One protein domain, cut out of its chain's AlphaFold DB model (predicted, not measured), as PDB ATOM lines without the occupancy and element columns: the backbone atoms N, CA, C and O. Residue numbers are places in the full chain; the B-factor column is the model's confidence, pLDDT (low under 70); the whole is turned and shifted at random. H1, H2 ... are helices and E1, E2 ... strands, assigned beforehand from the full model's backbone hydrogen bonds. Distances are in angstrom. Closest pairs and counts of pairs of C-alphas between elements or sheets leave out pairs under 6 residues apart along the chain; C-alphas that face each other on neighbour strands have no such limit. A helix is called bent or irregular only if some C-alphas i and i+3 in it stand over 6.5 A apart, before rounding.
ATOM      1  N   TYR A   2     120.727 140.065 131.724       92.19
ATOM      2  CA  TYR A   2     119.753 140.836 130.932       92.19
ATOM      3  C   TYR A   2     120.390 142.085 130.306       92.19
ATOM      4  O   TYR A   2     121.415 142.562 130.786       92.19
ATOM      5  N   ILE A   3     119.787 142.611 129.237       92.12
ATOM      6  CA  ILE A   3     120.283 143.788 128.508       92.12
ATOM      7  C   ILE A   3     119.879 145.068 129.253       92.12
ATOM      8  O   ILE A   3     118.703 145.263 129.564       92.12
ATOM      9  N   ILE A   4     120.853 145.936 129.525       91.75
ATOM     10  CA  ILE A   4     120.627 147.303 130.013       91.75
ATOM     11  C   ILE A   4     120.331 148.211 128.820       91.75
ATOM     12  O   ILE A   4     119.318 148.906 128.803       91.75
ATOM     13  N   GLU A   5     121.198 148.159 127.813       90.88
ATOM     14  CA  GLU A   5     121.072 148.916 126.573       90.88
ATOM     15  C   GLU A   5     121.796 148.197 125.435       90.88
ATOM     16  O   GLU A   5     122.721 147.411 125.649       90.88
ATOM     17  N   GLN A   6     121.362 148.470 124.212       94.00
ATOM     18  CA  GLN A   6     121.962 147.950 122.996       94.00
ATOM     19  C   GLN A   6     121.759 148.978 121.888       94.00
ATOM     20  O   GLN A   6     120.686 149.574 121.791       94.00
ATOM     21  N   GLY A   7     122.766 149.190 121.046       94.06
ATOM     22  CA  GLY A   7     122.665 150.186 119.988       94.06
ATOM     23  C   GLY A   7     123.828 150.168 119.011       94.06
ATOM     24  O   GLY A   7     124.758 149.372 119.126       94.06
ATOM     25  N   LYS A   8     123.764 151.063 118.024       93.88
ATOM     26  CA  LYS A   8     124.887 151.336 117.124       93.88
ATOM     27  C   LYS A   8     125.868 152.284 117.797       93.88
ATOM     28  O   LYS A   8     125.453 153.162 118.555       93.88
ATOM     29  N   ILE A   9     127.150 152.122 117.492       93.69
ATOM     30  CA  ILE A   9     128.156 153.102 117.892       93.69
ATOM     31  C   ILE A   9     127.871 154.400 117.115       93.69
ATOM     32  O   ILE A   9     127.704 154.341 115.892       93.69
ATOM     33  N   PRO A  10     127.734 155.557 117.789       93.62
ATOM     34  CA  PRO A  10     127.392 156.798 117.108       93.62
ATOM     35  C   PRO A  10     128.474 157.227 116.107       93.62
ATOM     36  O   PRO A  10     129.668 157.040 116.339       93.62
ATOM     37  N   ALA A  11     128.059 157.831 114.989       92.94
ATOM     38  CA  ALA A  11     128.951 158.117 113.864       92.94
ATOM     39  C   ALA A  11     130.112 159.067 114.213       92.94
ATOM     40  O   ALA A  11     131.173 158.979 113.604       92.94
ATOM     41  N   ASN A  12     129.954 159.931 115.219       93.69
ATOM     42  CA  ASN A  12     131.015 160.814 115.713       93.69
ATOM     43  C   ASN A  12     132.174 160.063 116.399       93.69
ATOM     44  O   ASN A  12     133.214 160.670 116.641       93.69
ATOM     45  N   TYR A  13     132.010 158.772 116.704       94.62
ATOM     46  CA  TYR A  13     133.071 157.876 117.180       94.62
ATOM     47  C   TYR A  13     133.633 156.969 116.072       94.62
ATOM     48  O   TYR A  13     134.421 156.066 116.352       94.62
ATOM     49  N   SER A  14     133.236 157.167 114.810       86.50
ATOM     50  CA  SER A  14     133.770 156.376 113.695       86.50
ATOM     51  C   SER A  14     135.282 156.575 113.599       86.50
ATOM     52  O   SER A  14     135.749 157.698 113.440       86.50
ATOM     53  N   GLY A  15     136.041 155.483 113.711       88.38
ATOM     54  CA  GLY A  15     137.507 155.515 113.728       88.38
ATOM     55  C   GLY A  15     138.137 155.724 115.110       88.38
ATOM     56  O   GLY A  15     139.349 155.603 115.224       88.38
ATOM     57  N   ASP A  16     137.337 155.960 116.157       94.75
ATOM     58  CA  ASP A  16     137.803 156.154 117.536       94.75
ATOM     59  C   ASP A  16     136.911 155.391 118.533       94.75
ATOM     60  O   ASP A  16     136.181 155.941 119.365       94.75
ATOM     61  N   ILE A  17     136.940 154.063 118.394       93.06
ATOM     62  CA  ILE A  17     136.259 153.140 119.307       93.06
ATOM     63  C   ILE A  17     136.800 153.226 120.744       93.06
ATOM     64  O   ILE A  17     135.979 153.159 121.660       93.06
ATOM     65  N   PRO A  18     138.115 153.398 120.995       96.31
ATOM     66  CA  PRO A  18     138.623 153.565 122.355       96.31
ATOM     67  C   PRO A  18     137.940 154.713 123.105       96.31
ATOM     68  O   PRO A  18     137.420 154.479 124.196       96.31
ATOM     69  N   ARG A  19     137.806 155.897 122.488       96.25
ATOM     70  CA  ARG A  19     137.094 157.027 123.103       96.25
ATOM     71  C   ARG A  19     135.632 156.705 123.400       96.25
ATOM     72  O   ARG A  19     135.124 157.048 124.462       96.25
ATOM     73  N   PHE A  20     134.946 156.000 122.494       95.81
ATOM     74  CA  PHE A  20     133.577 155.544 122.753       95.81
ATOM     75  C   PHE A  20     133.495 154.644 123.992       95.81
ATOM     76  O   PHE A  20     132.592 154.805 124.814       95.81
ATOM     77  N   LEU A  21     134.424 153.695 124.137       94.81
ATOM     78  CA  LEU A  21     134.448 152.776 125.276       94.81
ATOM     79  C   LEU A  21     134.783 153.492 126.589       94.81
ATOM     80  O   LEU A  21     134.213 153.140 127.625       94.81
ATOM     81  N   GLU A  22     135.655 154.500 126.558       96.75
ATOM     82  CA  GLU A  22     135.953 155.361 127.706       96.75
ATOM     83  C   GLU A  22     134.708 156.127 128.165       96.75
ATOM     84  O   GLU A  22     134.307 156.006 129.327       96.75
ATOM     85  N   ASP A  23     134.033 156.818 127.243       96.62
ATOM     86  CA  ASP A  23     132.804 157.572 127.519       96.62
ATOM     87  C   ASP A  23     131.677 156.658 128.023       96.62
ATOM     88  O   ASP A  23     130.992 156.958 129.008       96.62
ATOM     89  N   LEU A  24     131.499 155.501 127.375       95.00
ATOM     90  CA  LEU A  24     130.531 154.488 127.783       95.00
ATOM     91  C   LEU A  24     130.818 154.004 129.206       95.00
ATOM     92  O   LEU A  24     129.909 153.939 130.035       95.00
ATOM     93  N   THR A  25     132.079 153.700 129.511       94.94
ATOM     94  CA  THR A  25     132.492 153.230 130.837       94.94
ATOM     95  C   THR A  25     132.289 154.309 131.898       94.94
ATOM     96  O   THR A  25     131.782 154.010 132.981       94.94
ATOM     97  N   ALA A  26     132.633 155.565 131.602       96.19
ATOM     98  CA  ALA A  26     132.416 156.694 132.501       96.19
ATOM     99  C   ALA A  26     130.924 156.871 132.825       96.19
ATOM    100  O   ALA A  26     130.545 156.945 134.000       96.19
ATOM    101  N   ARG A  27     130.060 156.818 131.804       94.25
ATOM    102  CA  ARG A  27     128.603 156.862 131.983       94.25
ATOM    103  C   ARG A  27     128.092 155.688 132.815       94.25
ATOM    104  O   ARG A  27     127.296 155.892 133.729       94.25
ATOM    105  N   MET A  28     128.560 154.467 132.550       92.75
ATOM    106  CA  MET A  28     128.153 153.282 133.317       92.75
ATOM    107  C   MET A  28     128.574 153.361 134.784       92.75
ATOM    108  O   MET A  28     127.802 152.964 135.657       92.75
ATOM    109  N   ARG A  29     129.751 153.923 135.083       92.06
ATOM    110  CA  ARG A  29     130.188 154.177 136.466       92.06
ATOM    111  C   ARG A  29     129.267 155.168 137.175       92.06
ATOM    112  O   ARG A  29     128.870 154.908 138.306       92.06
ATOM    113  N   GLN A  30     128.880 156.255 136.508       93.44
ATOM    114  CA  GLN A  30     127.965 157.254 137.071       93.44
ATOM    115  C   GLN A  30     126.551 156.692 137.296       93.44
ATOM    116  O   GLN A  30     125.926 156.967 138.319       93.44
ATOM    117  N   LEU A  31     126.048 155.882 136.359       90.44
ATOM    118  CA  LEU A  31     124.718 155.271 136.440       90.44
ATOM    119  C   LEU A  31     124.666 154.032 137.346       90.44
ATOM    120  O   LEU A  31     123.573 153.599 137.707       90.44
ATOM    121  N   GLY A  32     125.814 153.471 137.736       86.75
ATOM    122  CA  GLY A  32     125.931 152.242 138.527       86.75
ATOM    123  C   GLY A  32     124.951 152.141 139.706       86.75
ATOM    124  O   GLY A  32     124.207 151.160 139.768       86.75
ATOM    125  N   PRO A  33     124.854 153.149 140.599       86.50
ATOM    126  CA  PRO A  33     123.916 153.126 141.724       86.50
ATOM    127  C   PRO A  33     122.444 153.001 141.307       86.50
ATOM    128  O   PRO A  33     121.661 152.334 141.980       86.50
ATOM    129  N   GLN A  34     122.056 153.602 140.181       84.38
ATOM    130  CA  GLN A  34     120.691 153.519 139.656       84.38
ATOM    131  C   GLN A  34     120.446 152.169 138.974       84.38
ATOM    132  O   GLN A  34     119.396 151.557 139.161       84.38
ATOM    133  N   LEU A  35     121.443 151.669 138.237       81.75
ATOM    134  CA  LEU A  35     121.408 150.370 137.559       81.75
ATOM    135  C   LEU A  35     121.419 149.187 138.533       81.75
ATOM    136  O   LEU A  35     121.043 148.079 138.148       81.75
ATOM    137  N   MET A  36     121.810 149.406 139.793       75.38
ATOM    138  CA  MET A  36     121.686 148.416 140.863       75.38
ATOM    139  C   MET A  36     120.221 148.067 141.150       75.38
ATOM    140  O   MET A  36     119.931 146.896 141.422       75.38
ATOM    141  N   LYS A  37     119.289 149.021 140.994       79.56
ATOM    142  CA  LYS A  37     117.849 148.762 141.085       79.56
ATOM    143  C   LYS A  37     117.433 147.885 139.903       79.56
ATOM    144  O   LYS A  37     117.551 148.271 138.743       79.56
ATOM    145  N   VAL A  38     117.005 146.658 140.195       69.44
ATOM    146  CA  VAL A  38     116.568 145.708 139.164       69.44
ATOM    147  C   VAL A  38     115.383 146.321 138.414       69.44
ATOM    148  O   VAL A  38     114.435 146.797 139.040       69.44
ATOM    149  N   ARG A  39     115.450 146.337 137.076       75.06
ATOM    150  CA  ARG A  39     114.327 146.768 136.233       75.06
ATOM    151  C   ARG A  39     113.120 145.892 136.551       75.06
ATOM    152  O   ARG A  39     113.277 144.694 136.754       75.06
ATOM    153  N   GLU A  40     111.926 146.465 136.578       76.69
ATOM    154  CA  GLU A  40     110.720 145.684 136.828       76.69
ATOM    155  C   GLU A  40     110.529 144.678 135.676       76.69
ATOM    156  O   GLU A  40     110.295 145.069 134.533       76.69
ATOM    157  N   ARG A  41     110.729 143.382 135.967       84.62
ATOM    158  CA  ARG A  41     110.571 142.236 135.043       84.62
ATOM    159  C   ARG A  41     111.451 142.284 133.773       84.62
ATOM    160  O   ARG A  41     110.930 142.409 132.664       84.62
ATOM    161  N   PRO A  42     112.784 142.142 133.882       89.50
ATOM    162  CA  PRO A  42     113.642 142.079 132.706       89.50
ATOM    163  C   PRO A  42     113.517 140.714 132.011       89.50
ATOM    164  O   PRO A  42     113.335 139.687 132.664       89.50
ATOM    165  N   VAL A  43     113.697 140.683 130.688       91.44
ATOM    166  CA  VAL A  43     113.873 139.418 129.961       91.44
ATOM    167  C   VAL A  43     115.257 138.867 130.290       91.44
ATOM    168  O   VAL A  43     116.274 139.417 129.862       91.44
ATOM    169  N   VAL A  44     115.293 137.784 131.063       92.69
ATOM    170  CA  VAL A  44     116.532 137.104 131.445       92.69
ATOM    171  C   VAL A  44     116.870 136.053 130.393       92.69
ATOM    172  O   VAL A  44     116.026 135.237 130.038       92.69
ATOM    173  N   LYS A  45     118.103 136.085 129.884       92.94
ATOM    174  CA  LYS A  45     118.627 135.113 128.916       92.94
ATOM    175  C   LYS A  45     120.138 134.928 129.066       92.94
ATOM    176  O   LYS A  45     120.782 135.693 129.793       92.94
ATOM    177  N   ASP A  46     120.678 133.914 128.401       94.19
ATOM    178  CA  ASP A  46     122.112 133.582 128.343       94.19
ATOM    179  C   ASP A  46     122.793 134.064 127.050       94.19
ATOM    180  O   ASP A  46     123.972 134.401 127.075       94.19
ATOM    181  N   THR A  47     122.040 134.182 125.955       93.94
ATOM    182  CA  THR A  47     122.567 134.504 124.626       93.94
ATOM    183  C   THR A  47     121.904 135.760 124.075       93.94
ATOM    184  O   THR A  47     120.683 135.928 124.139       93.94
ATOM    185  N   ILE A  48     122.712 136.659 123.515       93.69
ATOM    186  CA  ILE A  48     122.259 137.906 122.891       93.69
ATOM    187  C   ILE A  48     122.820 138.020 121.473       93.69
ATOM    188  O   ILE A  48     123.999 137.768 121.238       93.69
ATOM    189  N   GLY A  49     121.974 138.406 120.519       92.19
ATOM    190  CA  GLY A  49     122.435 138.771 119.181       92.19
ATOM    191  C   GLY A  49     123.062 140.159 119.220       92.19
ATOM    192  O   GLY A  49     122.421 141.094 119.700       92.19
ATOM    193  N   ASN A  50     124.293 140.304 118.730       88.06
ATOM    194  CA  ASN A  50     124.934 141.611 118.614       88.06
ATOM    195  C   ASN A  50     124.625 142.252 117.252       88.06
ATOM    196  O   ASN A  50     124.489 141.555 116.247       88.06
ATOM    197  N   ILE A  51     124.533 143.581 117.213       90.38
ATOM    198  CA  ILE A  51     124.300 144.335 115.974       90.38
ATOM    199  C   ILE A  51     125.662 144.621 115.316       90.38
ATOM    200  O   ILE A  51     126.595 145.002 116.031       90.38
ATOM    201  N   PRO A  52     125.811 144.490 113.982       89.75
ATOM    202  CA  PRO A  52     127.044 144.867 113.289       89.75
ATOM    203  C   PRO A  52     127.440 146.324 113.567       89.75
ATOM    204  O   PRO A  52     126.612 147.228 113.435       89.75
ATOM    205  N   GLY A  53     128.694 146.552 113.972       89.38
ATOM    206  CA  GLY A  53     129.186 147.884 114.363       89.38
ATOM    207  C   GLY A  53     128.485 148.482 115.592       89.38
ATOM    208  O   GLY A  53     128.505 149.694 115.797       89.38
ATOM    209  N   GLY A  54     127.799 147.647 116.374       93.12
ATOM    210  CA  GLY A  54     127.077 148.045 117.570       93.12
ATOM    211  C   GLY A  54     127.761 147.617 118.859       93.12
ATOM    212  O   GLY A  54     128.834 147.015 118.873       93.12
ATOM    213  N   TYR A  55     127.083 147.921 119.957       94.19
ATOM    214  CA  TYR A  55     127.476 147.555 121.305       94.19
ATOM    215  C   TYR A  55     126.259 147.046 122.075       94.19
ATOM    216  O   TYR A  55     125.114 147.407 121.781       94.19
ATOM    217  N   THR A  56     126.517 146.219 123.084       94.44
ATOM    218  CA  THR A  56     125.499 145.765 124.027       94.44
ATOM    219  C   THR A  56     126.049 145.865 125.439       94.44
ATOM    220  O   THR A  56     127.141 145.373 125.716       94.44
ATOM    221  N   VAL A  57     125.282 146.468 126.340       93.44
ATOM    222  CA  VAL A  57     125.580 146.501 127.769       93.44
ATOM    223  C   VAL A  57     124.638 145.541 128.469       93.44
ATOM    224  O   VAL A  57     123.412 145.650 128.372       93.44
ATOM    225  N   VAL A  58     125.214 144.594 129.198       92.69
ATOM    226  CA  VAL A  58     124.473 143.567 129.925       92.69
ATOM    227  C   VAL A  58     124.736 143.657 131.418       92.69
ATOM    228  O   VAL A  58     125.832 143.996 131.857       92.69
ATOM    229  N   ARG A  59     123.729 143.289 132.209       91.50
ATOM    230  CA  ARG A  59     123.890 143.008 133.632       91.50
ATOM    231  C   ARG A  59     123.959 141.507 133.853       91.50
ATOM    232  O   ARG A  59     123.057 140.757 133.461       91.50
ATOM    233  N   VAL A  60     125.003 141.084 134.552       91.62
ATOM    234  CA  VAL A  60     125.191 139.709 135.012       91.62
ATOM    235  C   VAL A  60     125.269 139.723 136.533       91.62
ATOM    236  O   VAL A  60     125.916 140.589 137.116       91.62
ATOM    237  N   HIS A  61     124.578 138.785 137.178       89.56
ATOM    238  CA  HIS A  61     124.733 138.532 138.604       89.56
ATOM    239  C   HIS A  61     125.599 137.284 138.757       89.56
ATOM    240  O   HIS A  61     125.129 136.178 138.501       89.56
ATOM    241  N   PHE A  62     126.864 137.469 139.123       92.44
ATOM    242  CA  PHE A  62     127.783 136.355 139.337       92.44
ATOM    243  C   PHE A  62     127.649 135.821 140.766       92.44
ATOM    244  O   PHE A  62     128.411 136.183 141.655       92.44
TER     245      PHE A  62
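What this domain is: This is residues 2 to 62 of the 116 residues of the protein "iron transport multicopper oxidase FET5-like" of Diaphorina citri (UniProt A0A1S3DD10). Two strands, E1 and E2, pair as a narrow antiparallel ribbon, with one helix, H1, over one face at a small distance and a long loop, residues 36 to 53, swinging round from the end of H1 to the ribbon's other face. The helix is kinked, and its residues 29 to 34 stick out free of the rest. The printed part has 61 residues, with two named strands and one named helix in the order E1, H1, E2; the class is mixed, helices and strands. The whole is only just loose, close to compact, with a radius of gyration of the C-alphas of 12.9 A and spans of 36 by 26 by 19 A.

Where its parts are: Find C-alpha 2 at (119.753, 140.836, 130.932); from there strand E1 runs through residues 2 to 8, 18.1 A from first to last C-alpha. Next look for C-alpha 17 at (136.259, 153.140, 119.307), where helix H1 begins; it holds residues 17 to 35 and measures 23.7 A. Read on to Gly 54, the first residue of strand E2, which holds residues 54 to 59, measures 17.1 A and ends with C-alpha 59 at (123.890, 143.008, 133.632).

How they stand to each other: Begin with the sheet, where E1 and E2 are antiparallel neighbours with 165 degrees between their N-to-C directions. Among the C-alphas that face each other you will find 2 and 59, 5.4 A apart, and 8 and 54, 4.0 A apart. Between their backbones, N 4 and O 57 are within hydrogen-bond range at 2.8 A, and so are N 55 and O 7 at 2.9 A. H1 and E2 are near each other: no pair of their C-alphas is within 8 A, but 5 pairs are within 10 A. Near residue 29 you will see H1 kink by 40 degrees, and it is irregular, with C-alphas 30 and 33 at 7.4 A. In its backbone 13 of 15 O i to N i+4 pairs are within hydrogen-bond range.

The domain as a whole: The two C-alphas farthest apart are those of Gly 15 and Arg 41, 36.8 A, while those of Tyr 2 and Phe 62, the first and last printed, are 12.5 A apart. The printed part has no cut. The link from E1 to H1, 8 residues, is short, and the link from H1 to E2, 18 residues, is long. Along that long link, residues 36 to 53, the C-alphas lie 11 to 18 A from the mean of all C-alphas. The mean pLDDT of the printed part is 90.8; look at residue 38 for the one value under 70.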